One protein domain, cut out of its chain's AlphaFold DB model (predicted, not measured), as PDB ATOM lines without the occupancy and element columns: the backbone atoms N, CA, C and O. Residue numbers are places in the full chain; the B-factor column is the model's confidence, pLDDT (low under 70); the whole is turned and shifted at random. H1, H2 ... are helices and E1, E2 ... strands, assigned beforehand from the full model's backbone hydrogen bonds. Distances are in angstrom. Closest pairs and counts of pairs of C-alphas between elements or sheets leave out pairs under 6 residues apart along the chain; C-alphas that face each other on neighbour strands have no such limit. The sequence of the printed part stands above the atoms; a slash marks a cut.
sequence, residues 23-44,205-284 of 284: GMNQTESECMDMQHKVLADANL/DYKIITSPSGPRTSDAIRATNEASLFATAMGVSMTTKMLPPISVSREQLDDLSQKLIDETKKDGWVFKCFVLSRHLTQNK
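What this domain is: This is residues 23 to 44 and 205 to 284 of the 284 residues of an uncharacterized protein of Corynespora cassiicola Philippines (UniProt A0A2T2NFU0). Three helices form a loose group, with H2 in the middle between H1 and H3, and a long two-stranded ribbon of E1 and E2 extends from the end of the group where H2 begins and H3 ends. H2 and H3 form a helical hairpin, H1 crosses H2 steeply on another side, and the tail of residues 279 to 284 runs on from the far end of the ribbon. The printed part has 102 residues, with three named helices and two named strands in the order H1, E1, H2, H3, E2; the sheet, in the order E1 - E2, is antiparallel, and the class is mixed, helices and strands. The whole is loose, with a radius of gyration of the C-alphas of 16.3 A, and elongated, spanning 58 by 34 by 27 A.

How they stand to each other: Start with H1, residues 28 to 42, and look from it to H2, residues 222 to 242. They touch, H2 with residues 224 to 232 alone, and their closest C-alphas are those of Met 34 and Ser 228, 5.4 A apart. They run opposite ways at a steep tilt of 48 degrees. Next find E1, residues 205 to 213; its closest C-alpha to H1 is that of Ser 211, 5.1 A from that of Ala 42. H3, residues 256 to 267, touches H2, with the C-alphas of Ala 233 and Ser 257 closest at 4.9 A. These two make a helical hairpin, opposite ways at a shallow tilt of 31 degrees, while H1 and H3 are apart. E2, residues 269 to 278, is the antiparallel neighbour of E1, with 156 degrees between their directions. Look there for N 205 and O 277, 2.9 A apart, and N 271 and O 211, 2.9 A apart, both within hydrogen-bond range. In H1, H2 and H3 every O i to N i+4 pair is within hydrogen-bond range.

Where its parts are: Find C-alpha 28 at (338.475, 454.643, 446.827), where H1 begins its 21.5 A. After the cut, E1 runs 25.7 A from C-alpha 205 at (348.612, 453.070, 475.320). H2 is 30.6 A long and H3 16.0 A. E2 covers 29.3 A and ends at C-alpha 278, (343.764, 456.652, 476.354).

The domain as a whole: The two C-alphas farthest apart are those of Glu 251 and Lys 284, at 58.4 A. Residues 45 to 204 are not printed, and C-alphas 44 and 205 stand 18.5 A apart across this cut. The link from H2 to H3, residues 243 to 255, is long. The mean pLDDT of the printed part is 73.1; look for values under 70 at residues 23 to 29, 44, 235 to 246, 248, 273 and 279 to 284.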
ATOM      1  N   GLY A  23     342.458 453.845 442.905       45.12
ATOM      2  CA  GLY A  23     341.629 454.152 441.737       45.12
ATOM      3  C   GLY A  23     342.018 453.386 440.478       45.12
ATOM      4  O   GLY A  23     342.582 453.970 439.562       45.12
ATOM      5  N   MET A  24     341.677 452.097 440.401       41.53
ATOM      6  CA  MET A  24     341.299 451.464 439.128       41.53
ATOM      7  C   MET A  24     340.320 450.308 439.382       41.53
ATOM      8  O   MET A  24     340.640 449.358 440.090       41.53
ATOM      9  N   ASN A  25     339.138 450.398 438.757       44.66
ATOM     10  CA  ASN A  25     338.004 449.450 438.766       44.66
ATOM     11  C   ASN A  25     337.151 449.356 440.043       44.66
ATOM     12  O   ASN A  25     336.105 448.715 440.004       44.66
ATOM     13  N   GLN A  26     337.556 450.013 441.125       59.53
ATOM     14  CA  GLN A  26     336.758 450.246 442.331       59.53
ATOM     15  C   GLN A  26     336.969 451.694 442.768       59.53
ATOM     16  O   GLN A  26     338.025 452.274 442.502       59.53
ATOM     17  N   THR A  27     335.961 452.287 443.395       65.94
ATOM     18  CA  THR A  27     336.100 453.613 444.004       65.94
ATOM     19  C   THR A  27     336.988 453.518 445.247       65.94
ATOM     20  O   THR A  27     337.048 452.481 445.915       65.94
ATOM     21  N   GLU A  28     337.685 454.597 445.592       67.00
ATOM     22  CA  GLU A  28     338.475 454.643 446.827       67.00
ATOM     23  C   GLU A  28     337.598 454.411 448.065       67.00
ATOM     24  O   GLU A  28     337.999 453.684 448.975       67.00
ATOM     25  N   SER A  29     336.360 454.909 448.042       69.12
ATOM     26  CA  SER A  29     335.359 454.614 449.067       69.12
ATOM     27  C   SER A  29     335.107 453.109 449.222       69.12
ATOM     28  O   SER A  29     335.114 452.602 450.342       69.12
ATOM     29  N   GLU A  30     334.947 452.359 448.125       74.50
ATOM     30  CA  GLU A  30     334.787 450.897 448.189       74.50
ATOM     31  C   GLU A  30     336.021 450.224 448.802       74.50
ATOM     32  O   GLU A  30     335.893 449.316 449.625       74.50
ATOM     33  N   CYS A  31     337.224 450.689 448.457       71.31
ATOM     34  CA  CYS A  31     338.466 450.168 449.028       71.31
ATOM     35  C   CYS A  31     338.539 450.416 450.542       71.31
ATOM     36  O   CYS A  31     338.844 449.496 451.307       71.31
ATOM     37  N   MET A  32     338.202 451.629 450.983       71.94
ATOM     38  CA  MET A  32     338.135 451.999 452.399       71.94
ATOM     39  C   MET A  32     337.094 451.181 453.171       71.94
ATOM     40  O   MET A  32     337.336 450.813 454.327       71.94
ATOM     41  N   ASP A  33     335.959 450.873 452.542       78.38
ATOM     42  CA  ASP A  33     334.893 450.062 453.130       78.38
ATOM     43  C   ASP A  33     335.312 448.599 453.280       78.38
ATOM     44  O   ASP A  33     335.051 447.974 454.314       78.38
ATOM     45  N   MET A  34     336.009 448.041 452.289       81.56
ATOM     46  CA  MET A  34     336.555 446.688 452.392       81.56
ATOM     47  C   MET A  34     337.620 446.591 453.491       81.56
ATOM     48  O   MET A  34     337.541 445.686 454.326       81.56
ATOM     49  N   GLN A  35     338.556 447.546 453.555       74.81
ATOM     50  CA  GLN A  35     339.572 447.607 454.613       74.81
ATOM     51  C   GLN A  35     338.925 447.672 456.003       74.81
ATOM     52  O   GLN A  35     339.355 446.971 456.925       74.81
ATOM     53  N   HIS A  36     337.853 448.458 456.155       77.50
ATOM     54  CA  HIS A  36     337.110 448.516 457.410       77.50
ATOM     55  C   HIS A  36     336.507 447.159 457.777       77.50
ATOM     56  O   HIS A  36     336.684 446.695 458.902       77.50
ATOM     57  N   LYS A  37     335.805 446.503 456.844       80.44
ATOM     58  CA  LYS A  37     335.155 445.208 457.110       80.44
ATOM     59  C   LYS A  37     336.169 444.141 457.535       80.44
ATOM     60  O   LYS A  37     335.894 443.379 458.457       80.44
ATOM     61  N   VAL A  38     337.350 444.128 456.915       79.69
ATOM     62  CA  VAL A  38     338.456 443.224 457.272       79.69
ATOM     63  C   VAL A  38     338.954 443.467 458.700       79.69
ATOM     64  O   VAL A  38     339.204 442.516 459.442       79.69
ATOM     65  N   LEU A  39     339.086 444.730 459.115       76.50
ATOM     66  CA  LEU A  39     339.485 445.062 460.483       76.50
ATOM     67  C   LEU A  39     338.389 444.775 461.511       76.50
ATOM     68  O   LEU A  39     338.702 444.299 462.599       76.50
ATOM     69  N   ALA A  40     337.127 445.040 461.174       77.94
ATOM     70  CA  ALA A  40     335.989 444.793 462.052       77.94
ATOM     71  C   ALA A  40     335.771 443.292 462.315       77.94
ATOM     72  O   ALA A  40     335.420 442.917 463.433       77.94
ATOM     73  N   ASP A  41     336.032 442.432 461.323       81.25
ATOM     74  CA  ASP A  41     336.019 440.969 461.497       81.25
ATOM     75  C   ASP A  41     337.122 440.507 462.462       81.25
ATOM     76  O   ASP A  41     336.881 439.721 463.377       81.25
ATOM     77  N   ALA A  42     338.328 441.065 462.321       76.75
ATOM     78  CA  ALA A  42     339.454 440.764 463.201       76.75
ATOM     79  C   ALA A  42     339.318 441.379 464.608       76.75
ATOM     80  O   ALA A  42     340.028 440.982 465.537       76.75
ATOM     81  N   ASN A  43     338.452 442.383 464.775       76.00
ATOM     82  CA  ASN A  43     338.343 443.150 466.003       76.00
ATOM     83  C   ASN A  43     336.950 443.772 466.195       76.00
ATOM     84  O   ASN A  43     336.618 444.813 465.631       76.00
ATOM     85  N   LEU A  44     336.186 443.198 467.125       68.62
ATOM     86  CA  LEU A  44     334.831 443.641 467.470       68.62
ATOM     87  C   LEU A  44     334.765 445.040 468.118       68.62
ATOM     88  O   LEU A  44     333.691 445.645 468.183       68.62
ATOM     89  N   ASP A 205     347.993 454.338 475.684       77.62
ATOM     90  CA  ASP A 205     348.612 453.070 475.320       77.62
ATOM     91  C   ASP A 205     348.255 452.747 473.868       77.62
ATOM     92  O   ASP A 205     347.419 453.414 473.245       77.62
ATOM     93  N   TYR A 206     348.901 451.731 473.312       78.25
ATOM     94  CA  TYR A 206     348.551 451.209 472.009       78.25
ATOM     95  C   TYR A 206     348.142 449.745 472.090       78.25
ATOM     96  O   TYR A 206     348.724 448.934 472.805       78.25
ATOM     97  N   LYS A 207     347.171 449.371 471.262       79.44
ATOM     98  CA  LYS A 207     346.808 447.972 471.047       79.44
ATOM     99  C   LYS A 207     347.158 447.575 469.629       79.44
ATOM    100  O   LYS A 207     346.802 448.271 468.683       79.44
ATOM    101  N   ILE A 208     347.827 446.435 469.479       76.50
ATOM    102  CA  ILE A 208     348.047 445.827 468.167       76.50
ATOM    103  C   ILE A 208     346.802 445.022 467.799       76.50
ATOM    104  O   ILE A 208     346.432 444.079 468.499       76.50
ATOM    105  N   ILE A 209     346.175 445.379 466.685       75.38
ATOM    106  CA  ILE A 209     345.133 444.582 466.049       75.38
ATOM    107  C   ILE A 209     345.811 443.697 465.012       75.38
ATOM    108  O   ILE A 209     346.622 444.145 464.203       75.38
ATOM    109  N   THR A 210     345.483 442.414 465.072       75.62
ATOM    110  CA  THR A 210     346.064 441.383 464.222       75.62
ATOM    111  C   THR A 210     344.971 440.886 463.290       75.62
ATOM    112  O   THR A 210     344.041 440.231 463.746       75.62
ATOM    113  N   SER A 211     345.067 441.221 462.006       74.00
ATOM    114  CA  SER A 211     344.102 440.810 460.989       74.00
ATOM    115  C   SER A 211     344.679 439.660 460.157       74.00
ATOM    116  O   SER A 211     345.714 439.836 459.500       74.00
ATOM    117  N   PRO A 212     344.078 438.459 460.211       77.06
ATOM    118  CA  PRO A 212     344.499 437.356 459.364       77.06
ATOM    119  C   PRO A 212     344.076 437.603 457.910       77.06
ATOM    120  O   PRO A 212     343.021 438.181 457.653       77.06
ATOM    121  N   SER A 213     344.887 437.136 456.963       72.88
ATOM    122  CA  SER A 213     344.609 437.183 455.520       72.88
ATOM    123  C   SER A 213     344.730 435.792 454.884       72.88
ATOM    124  O   SER A 213     345.505 434.948 455.354       72.88
ATOM    125  N   GLY A 214     343.973 435.554 453.809       80.25
ATOM    126  CA  GLY A 214     343.981 434.287 453.068       80.25
ATOM    127  C   GLY A 214     343.291 433.131 453.816       80.25
ATOM    128  O   GLY A 214     342.230 433.338 454.406       80.25
ATOM    129  N   PRO A 215     343.867 431.909 453.848       81.94
ATOM    130  CA  PRO A 215     343.281 430.749 454.535       81.94
ATOM    131  C   PRO A 215     343.025 430.930 456.035       81.94
ATOM    132  O   PRO A 215     342.310 430.134 456.636       81.94
ATOM    133  N   ARG A 216     343.641 431.947 456.647       80.94
ATOM    134  CA  ARG A 216     343.518 432.265 458.075       80.94
ATOM    135  C   ARG A 216     342.318 433.172 458.381       80.94
ATOM    136  O   ARG A 216     342.006 433.375 459.551       80.94
ATOM    137  N   THR A 217     341.696 433.750 457.358       85.44
ATOM    138  CA  THR A 217     340.548 434.658 457.464       85.44
ATOM    139  C   THR A 217     339.239 433.876 457.526       85.44
ATOM    140  O   THR A 217     339.140 432.782 456.972       85.44
ATOM    141  N   SER A 218     338.217 434.438 458.177       87.00
ATOM    142  CA  SER A 218     336.881 433.841 458.193       87.00
ATOM    143  C   SER A 218     336.303 433.727 456.773       87.00
ATOM    144  O   SER A 218     336.517 434.595 455.923       87.00
ATOM    145  N   ASP A 219     335.533 432.669 456.505       89.50
ATOM    146  CA  ASP A 219     334.898 432.472 455.192       89.50
ATOM    147  C   ASP A 219     333.961 433.627 454.823       89.50
ATOM    148  O   ASP A 219     333.855 433.991 453.653       89.50
ATOM    149  N   ALA A 220     333.340 434.249 455.831       88.19
ATOM    150  CA  ALA A 220     332.426 435.370 455.664       88.19
ATOM    151  C   ALA A 220     333.096 436.618 455.065       88.19
ATOM    152  O   ALA A 220     332.427 437.376 454.362       88.19
ATOM    153  N   ILE A 221     334.393 436.840 455.322       88.44
ATOM    154  CA  ILE A 221     335.106 438.034 454.847       88.44
ATOM    155  C   ILE A 221     336.247 437.737 453.871       88.44
ATOM    156  O   ILE A 221     336.835 438.671 453.338       88.44
ATOM    157  N   ARG A 222     336.544 436.466 453.572       88.81
ATOM    158  CA  ARG A 222     337.686 436.063 452.732       88.81
ATOM    159  C   ARG A 222     337.733 436.772 451.375       88.81
ATOM    160  O   ARG A 222     338.752 437.364 451.040       88.81
ATOM    161  N   ALA A 223     336.626 436.782 450.632       88.75
ATOM    162  CA  ALA A 223     336.568 437.455 449.330       88.75
ATOM    163  C   ALA A 223     336.813 438.971 449.449       88.75
ATOM    164  O   ALA A 223     337.550 439.550 448.654       88.75
ATOM    165  N   THR A 224     336.247 439.604 450.480       85.94
ATOM    166  CA  THR A 224     336.460 441.027 450.782       85.94
ATOM    167  C   THR A 224     337.907 441.309 451.192       85.94
ATOM    168  O   THR A 224     338.469 442.318 450.782       85.94
ATOM    169  N   ASN A 225     338.532 440.422 451.971       84.25
ATOM    170  CA  ASN A 225     339.939 440.517 452.360       84.25
ATOM    171  C   ASN A 225     340.864 440.444 451.142       84.25
ATOM    172  O   ASN A 225     341.730 441.303 450.986       84.25
ATOM    173  N   GLU A 226     340.639 439.477 450.253       84.00
ATOM    174  CA  GLU A 226     341.403 439.338 449.012       84.00
ATOM    175  C   GLU A 226     341.230 440.558 448.100       84.00
ATOM    176  O   GLU A 226     342.218 441.114 447.622       84.00
ATOM    177  N   ALA A 227     339.994 441.027 447.902       85.50
ATOM    178  CA  ALA A 227     339.724 442.216 447.097       85.50
ATOM    179  C   ALA A 227     340.373 443.476 447.698       85.50
ATOM    180  O   ALA A 227     341.041 444.227 446.986       85.50
ATOM    181  N   SER A 228     340.259 443.666 449.018       79.88
ATOM    182  CA  SER A 228     340.897 444.767 449.748       79.88
ATOM    183  C   SER A 228     342.413 444.761 449.580       79.88
ATOM    184  O   SER A 228     343.022 445.815 449.377       79.88
ATOM    185  N   LEU A 229     343.037 443.589 449.702       77.69
ATOM    186  CA  LEU A 229     344.481 443.447 449.585       77.69
ATOM    187  C   LEU A 229     344.947 443.726 448.157       77.69
ATOM    188  O   LEU A 229     345.913 444.460 447.961       77.69
ATOM    189  N   PHE A 230     344.231 443.192 447.167       80.50
ATOM    190  CA  PHE A 230     344.542 443.416 445.763       80.50
ATOM    191  C   PHE A 230     344.467 444.902 445.414       80.50
ATOM    192  O   PHE A 230     345.427 445.454 444.876       80.50
ATOM    193  N   ALA A 231     343.370 445.569 445.785       72.75
ATOM    194  CA  ALA A 231     343.186 446.998 445.555       72.75
ATOM    195  C   ALA A 231     344.283 447.831 446.236       72.75
ATOM    196  O   ALA A 231     344.852 448.737 445.624       72.75
ATOM    197  N   THR A 232     344.654 447.470 447.469       70.06
ATOM    198  CA  THR A 232     345.729 448.151 448.206       70.06
ATOM    199  C   THR A 232     347.081 447.979 447.510       70.06
ATOM    200  O   THR A 232     347.790 448.957 447.281       70.06
ATOM    201  N   ALA A 233     347.434 446.752 447.124       70.50
ATOM    202  CA  ALA A 233     348.692 446.456 446.444       70.50
ATOM    203  C   ALA A 233     348.780 447.118 445.063       70.50
ATOM    204  O   ALA A 233     349.847 447.596 444.675       70.50
ATOM    205  N   MET A 234     347.659 447.192 444.343       71.56
ATOM    206  CA  MET A 234     347.546 447.938 443.092       71.56
ATOM    207  C   MET A 234     347.793 449.433 443.307       71.56
ATOM    208  O   MET A 234     348.652 450.001 442.630       71.56
ATOM    209  N   GLY A 235     347.105 450.052 444.273       66.81
ATOM    210  CA  GLY A 235     347.267 451.472 444.598       66.81
ATOM    211  C   GLY A 235     348.701 451.822 444.993       66.81
ATOM    212  O   GLY A 235     349.281 452.773 444.462       66.81
ATOM    213  N   VAL A 236     349.330 450.989 445.832       67.06
ATOM    214  CA  VAL A 236     350.752 451.116 446.186       67.06
ATOM    215  C   VAL A 236     351.627 451.019 444.940       67.06
ATOM    216  O   VAL A 236     352.432 451.911 444.695       67.06
ATOM    217  N   SER A 237     351.443 449.987 444.112       67.25
ATOM    218  CA  SER A 237     352.275 449.761 442.924       67.25
ATOM    219  C   SER A 237     352.206 450.920 441.930       67.25
ATOM    220  O   SER A 237     353.234 451.364 441.414       67.25
ATOM    221  N   MET A 238     351.003 451.437 441.674       67.44
ATOM    222  CA  MET A 238     350.787 452.580 440.785       67.44
ATOM    223  C   MET A 238     351.405 453.858 441.348       67.44
ATOM    224  O   MET A 238     352.160 454.530 440.646       67.44
ATOM    225  N   THR A 239     351.148 454.152 442.624       64.12
ATOM    226  CA  THR A 239     351.701 455.333 443.296       64.12
ATOM    227  C   THR A 239     353.225 455.288 443.294       64.12
ATOM    228  O   THR A 239     353.879 456.255 442.912       64.12
ATOM    229  N   THR A 240     353.823 454.141 443.627       65.38
ATOM    230  CA  THR A 240     355.279 453.969 443.626       65.38
ATOM    231  C   THR A 240     355.896 454.190 442.242       65.38
ATOM    232  O   THR A 240     356.957 454.803 442.151       65.38
ATOM    233  N   LYS A 241     355.235 453.775 441.154       67.06
ATOM    234  CA  LYS A 241     355.716 454.020 439.778       67.06
ATOM    235  C   LYS A 241     355.764 455.504 439.400       67.06
ATOM    236  O   LYS A 241     356.521 455.864 438.494       67.06
ATOM    237  N   MET A 242     354.969 456.346 440.060       65.75
ATOM    238  CA  MET A 242     354.940 457.797 439.842       65.75
ATOM    239  C   MET A 242     356.022 458.549 440.624       65.75
ATOM    240  O   MET A 242     356.320 459.698 440.299       65.75
ATOM    241  N   LEU A 243     356.620 457.920 441.636       61.72
ATOM    242  CA  LEU A 243     357.689 458.511 442.434       61.72
ATOM    243  C   LEU A 243     359.052 458.400 441.717       61.72
ATOM    244  O   LEU A 243     359.220 457.580 440.804       61.72
ATOM    245  N   PRO A 244     360.055 459.210 442.117       67.19
ATOM    246  CA  PRO A 244     361.442 458.997 441.710       67.19
ATOM    247  C   PRO A 244     361.898 457.555 441.995       67.19
ATOM    248  O   PRO A 244     361.348 456.925 442.899       67.19
ATOM    249  N   PRO A 245     362.896 457.020 441.263       68.62
ATOM    250  CA  PRO A 245     363.350 455.643 441.440       68.62
ATOM    251  C   PRO A 245     363.636 455.304 442.906       68.62
ATOM    252  O   PRO A 245     364.439 455.967 443.564       68.62
ATOM    253  N   ILE A 246     362.976 454.258 443.399       69.38
ATOM    254  CA  ILE A 246     363.213 453.683 444.723       69.38
ATOM    255  C   ILE A 246     363.918 452.326 444.589       69.38
ATOM    256  O   ILE A 246     364.276 451.898 443.495       69.38
ATOM    257  N   SER A 247     364.100 451.620 445.705       71.75
ATOM    258  CA  SER A 247     364.772 450.314 445.761       71.75
ATOM    259  C   SER A 247     364.053 449.167 445.036       71.75
ATOM    260  O   SER A 247     364.587 448.063 444.999       71.75
ATOM    261  N   VAL A 248     362.850 449.392 444.502       66.69
ATOM    262  CA  VAL A 248     362.035 448.394 443.793       66.69
ATOM    263  C   VAL A 248     361.903 448.816 442.333       66.69
ATOM    264  O   VAL A 248     361.587 449.975 442.050       66.69
ATOM    265  N   SER A 249     362.159 447.890 441.406       76.69
ATOM    266  CA  SER A 249     362.069 448.169 439.971       76.69
ATOM    267  C   SER A 249     360.612 448.324 439.521       76.69
ATOM    268  O   SER A 249     359.688 447.809 440.152       76.69
ATOM    269  N   ARG A 250     360.384 449.025 438.405       76.25
ATOM    270  CA  ARG A 250     359.025 449.217 437.867       76.25
ATOM    271  C   ARG A 250     358.405 447.899 437.407       76.25
ATOM    272  O   ARG A 250     357.214 447.699 437.613       76.25
ATOM    273  N   GLU A 251     359.225 447.002 436.872       81.75
ATOM    274  CA  GLU A 251     358.840 445.664 436.423       81.75
ATOM    275  C   GLU A 251     358.398 444.796 437.608       81.75
ATOM    276  O   GLU A 251     357.400 444.087 437.523       81.75
ATOM    277  N   GLN A 252     359.077 444.904 438.759       73.62
ATOM    278  CA  GLN A 252     358.661 444.216 439.989       73.62
ATOM    279  C   GLN A 252     357.300 444.701 440.511       73.62
ATOM    280  O   GLN A 252     356.631 443.976 441.239       73.62
ATOM    281  N   LEU A 253     356.886 445.919 440.151       74.94
ATOM    282  CA  LEU A 253     355.599 446.512 440.520       74.94
ATOM    283  C   LEU A 253     354.485 446.203 439.501       74.94
ATOM    284  O   LEU A 253     353.338 446.588 439.728       74.94
ATOM    285  N   ASP A 254     354.785 445.588 438.351       80.50
ATOM    286  CA  ASP A 254     353.769 445.226 437.347       80.50
ATOM    287  C   ASP A 254     352.941 444.016 437.781       80.50
ATOM    288  O   ASP A 254     351.733 443.988 437.556       80.50
ATOM    289  N   ASP A 255     353.571 443.047 438.446       81.00
ATOM    290  CA  ASP A 255     352.933 441.799 438.869       81.00
ATOM    291  C   ASP A 255     352.792 441.650 440.394       81.00
ATOM    292  O   ASP A 255     352.281 440.631 440.869       81.00
ATOM    293  N   LEU A 256     353.189 442.673 441.165       77.19
ATOM    294  CA  LEU A 256     353.198 442.644 442.630       77.19
ATOM    295  C   LEU A 256     351.829 442.300 443.224       77.19
ATOM    296  O   LEU A 256     351.741 441.452 444.108       77.19
ATOM    297  N   SER A 257     350.760 442.942 442.750       75.81
ATOM    298  CA  SER A 257     349.405 442.732 443.272       75.81
ATOM    299  C   SER A 257     348.921 441.297 443.062       75.81
ATOM    300  O   SER A 257     348.373 440.697 443.986       75.81
ATOM    301  N   GLN A 258     349.167 440.722 441.881       81.69
ATOM    302  CA  GLN A 258     348.775 439.351 441.568       81.69
ATOM    303  C   GLN A 258     349.604 438.342 442.364       81.69
ATOM    304  O   GLN A 258     349.030 437.468 443.013       81.69
ATOM    305  N   LYS A 259     350.934 438.506 442.400       81.38
ATOM    306  CA  LYS A 259     351.824 437.650 443.201       81.38
ATOM    307  C   LYS A 259     351.446 437.661 444.678       81.38
ATOM    308  O   LYS A 259     351.393 436.604 445.297       81.38
ATOM    309  N   LEU A 260     351.137 438.839 445.225       78.12
ATOM    310  CA  LEU A 260     350.741 438.986 446.622       78.12
ATOM    311  C   LEU A 260     349.425 438.259 446.924       78.12
ATOM    312  O   LEU A 260     349.296 437.648 447.984       78.12
ATOM    313  N   ILE A 261     348.452 438.297 446.009       81.69
ATOM    314  CA  ILE A 261     347.202 437.546 446.164       81.69
ATOM    315  C   ILE A 261     347.431 436.044 446.059       81.69
ATOM    316  O   ILE A 261     346.888 435.304 446.878       81.69
ATOM    317  N   ASP A 262     348.237 435.590 445.104       81.62
ATOM    318  CA  ASP A 262     348.522 434.165 444.932       81.62
ATOM    319  C   ASP A 262     349.244 433.592 446.163       81.62
ATOM    320  O   ASP A 262     348.856 432.542 446.681       81.62
ATOM    321  N   GLU A 263     350.227 434.322 446.700       77.94
ATOM    322  CA  GLU A 263     350.903 433.991 447.958       77.94
ATOM    323  C   GLU A 263     349.925 434.005 449.140       77.94
ATOM    324  O   GLU A 263     349.861 433.050 449.917       77.94
ATOM    325  N   THR A 264     349.089 435.043 449.246       76.56
ATOM    326  CA  THR A 264     348.085 435.154 450.315       76.56
ATOM    327  C   THR A 264     347.101 433.989 450.287       76.56
ATOM    328  O   THR A 264     346.781 433.444 451.340       76.56
ATOM    329  N   LYS A 265     346.631 433.573 449.108       81.50
ATOM    330  CA  LYS A 265     345.705 432.443 448.947       81.50
ATOM    331  C   LYS A 265     346.333 431.113 449.331       81.50
ATOM    332  O   LYS A 265     345.642 430.250 449.870       81.50
ATOM    333  N   LYS A 266     347.621 430.946 449.039       80.75
ATOM    334  CA  LYS A 266     348.354 429.710 449.294       80.75
ATOM    335  C   LYS A 266     348.759 429.580 450.761       80.75
ATOM    336  O   LYS A 266     348.423 428.588 451.402       80.75
ATOM    337  N   ASP A 267     349.468 430.575 451.277       77.12
ATOM    338  CA  ASP A 267     350.187 430.477 452.550       77.12
ATOM    339  C   ASP A 267     349.493 431.287 453.666       77.12
ATOM    340  O   ASP A 267     349.559 430.943 454.856       77.12
ATOM    341  N   GLY A 268     348.753 432.332 453.281       73.25
ATOM    342  CA  GLY A 268     348.144 433.287 454.200       73.25
ATOM    343  C   GLY A 268     349.182 434.099 454.970       73.25
ATOM    344  O   GLY A 268     350.354 433.751 455.083       73.25
ATOM    345  N   TRP A 269     348.744 435.202 455.559       72.25
ATOM    346  CA  TRP A 269     349.625 436.049 456.360       72.25
ATOM    347  C   TRP A 269     348.828 436.799 457.416       72.25
ATOM    348  O   TRP A 269     347.625 436.595 457.596       72.25
ATOM    349  N   VAL A 270     349.540 437.609 458.188       72.19
ATOM    350  CA  VAL A 270     348.978 438.368 459.291       72.19
ATOM    351  C   VAL A 270     349.404 439.816 459.136       72.19
ATOM    352  O   VAL A 270     350.590 440.132 459.218       72.19
ATOM    353  N   PHE A 271     348.421 440.689 458.965       70.31
ATOM    354  CA  PHE A 271     348.620 442.125 458.978       70.31
ATOM    355  C   PHE A 271     348.450 442.651 460.405       70.31
ATOM    356  O   PHE A 271     347.502 442.294 461.106       70.31
ATOM    357  N   LYS A 272     349.380 443.496 460.854       72.12
ATOM    358  CA  LYS A 272     349.319 444.134 462.172       72.12
ATOM    359  C   LYS A 272     349.147 445.633 461.993       72.12
ATOM    360  O   LYS A 272     350.036 446.290 461.461       72.12
ATOM    361  N   CYS A 273     348.044 446.171 462.494       69.25
ATOM    362  CA  CYS A 273     347.884 447.604 462.707       69.25
ATOM    363  C   CYS A 273     347.882 447.900 464.206       69.25
ATOM    364  O   CYS A 273     347.769 446.997 465.036       69.25
ATOM    365  N   PHE A 274     348.050 449.165 464.569       73.00
ATOM    366  CA  PHE A 274     347.942 449.596 465.954       73.00
ATOM    367  C   PHE A 274     346.880 450.679 466.075       73.00
ATOM    368  O   PHE A 274     346.679 451.471 465.157       73.00
ATOM    369  N   VAL A 275     346.222 450.708 467.226       75.88
ATOM    370  CA  VAL A 275     345.373 451.814 467.659       75.88
ATOM    371  C   VAL A 275     346.061 452.477 468.834       75.88
ATOM    372  O   VAL A 275     346.557 451.771 469.707       75.88
ATOM    373  N   LEU A 276     346.093 453.806 468.840       75.25
ATOM    374  CA  LEU A 276     346.534 454.615 469.970       75.25
ATOM    375  C   LEU A 276     345.288 455.194 470.649       75.25
ATOM    376  O   LEU A 276     344.454 455.795 469.976       75.25
ATOM    377  N   SER A 277     345.143 455.006 471.958       76.94
ATOM    378  CA  SER A 277     343.998 455.523 472.722       76.94
ATOM    379  C   SER A 277     344.389 455.819 474.163       76.94
ATOM    380  O   SER A 277     345.436 455.363 474.632       76.94
ATOM    381  N   ARG A 278     343.546 456.546 474.910       72.12
ATOM    382  CA  ARG A 278     343.764 456.652 476.354       72.12
ATOM    383  C   ARG A 278     343.555 455.294 477.022       72.12
ATOM    384  O   ARG A 278     342.690 454.507 476.638       72.12
ATOM    385  N   HIS A 279     344.367 455.032 478.029       66.56
ATOM    386  CA  HIS A 279     344.253 453.916 478.944       66.56
ATOM    387  C   HIS A 279     343.479 454.370 480.183       66.56
ATOM    388  O   HIS A 279     343.747 455.434 480.744       66.56
ATOM    389  N   LEU A 280     342.526 453.557 480.639       50.56
ATOM    390  CA  LEU A 280     341.955 453.742 481.969       50.56
ATOM    391  C   LEU A 280     342.991 453.295 482.993       50.56
ATOM    392  O   LEU A 280     343.340 452.116 483.034       50.56
ATOM    393  N   THR A 281     343.431 454.194 483.870       46.88
ATOM    394  CA  THR A 281     343.989 453.758 485.148       46.88
ATOM    395  C   THR A 281     342.892 452.990 485.879       46.88
ATOM    396  O   THR A 281     341.905 453.562 486.340       46.88
ATOM    397  N   GLN A 282     343.027 451.664 485.953       38.19
ATOM    398  CA  GLN A 282     342.260 450.891 486.918       38.19
ATOM    399  C   GLN A 282     342.715 451.357 488.300       38.19
ATOM    400  O   GLN A 282     343.782 450.961 488.769       38.19
ATOM    401  N   ASN A 283     341.935 452.234 488.932       33.97
ATOM    402  CA  ASN A 283     342.047 452.445 490.367       33.97
ATOM    403  C   ASN A 283     341.775 451.082 491.020       33.97
ATOM    404  O   ASN A 283     340.649 450.585 490.964       33.97
ATOM    405  N   LYS A 284     342.838 450.457 491.527       32.78
ATOM    406  CA  LYS A 284     342.747 449.335 492.462       32.78
ATOM    407  C   LYS A 284     342.239 449.826 493.808       32.78
ATOM    408  O   LYS A 284     342.616 450.956 494.188       32.78
TER     409      LYS A 284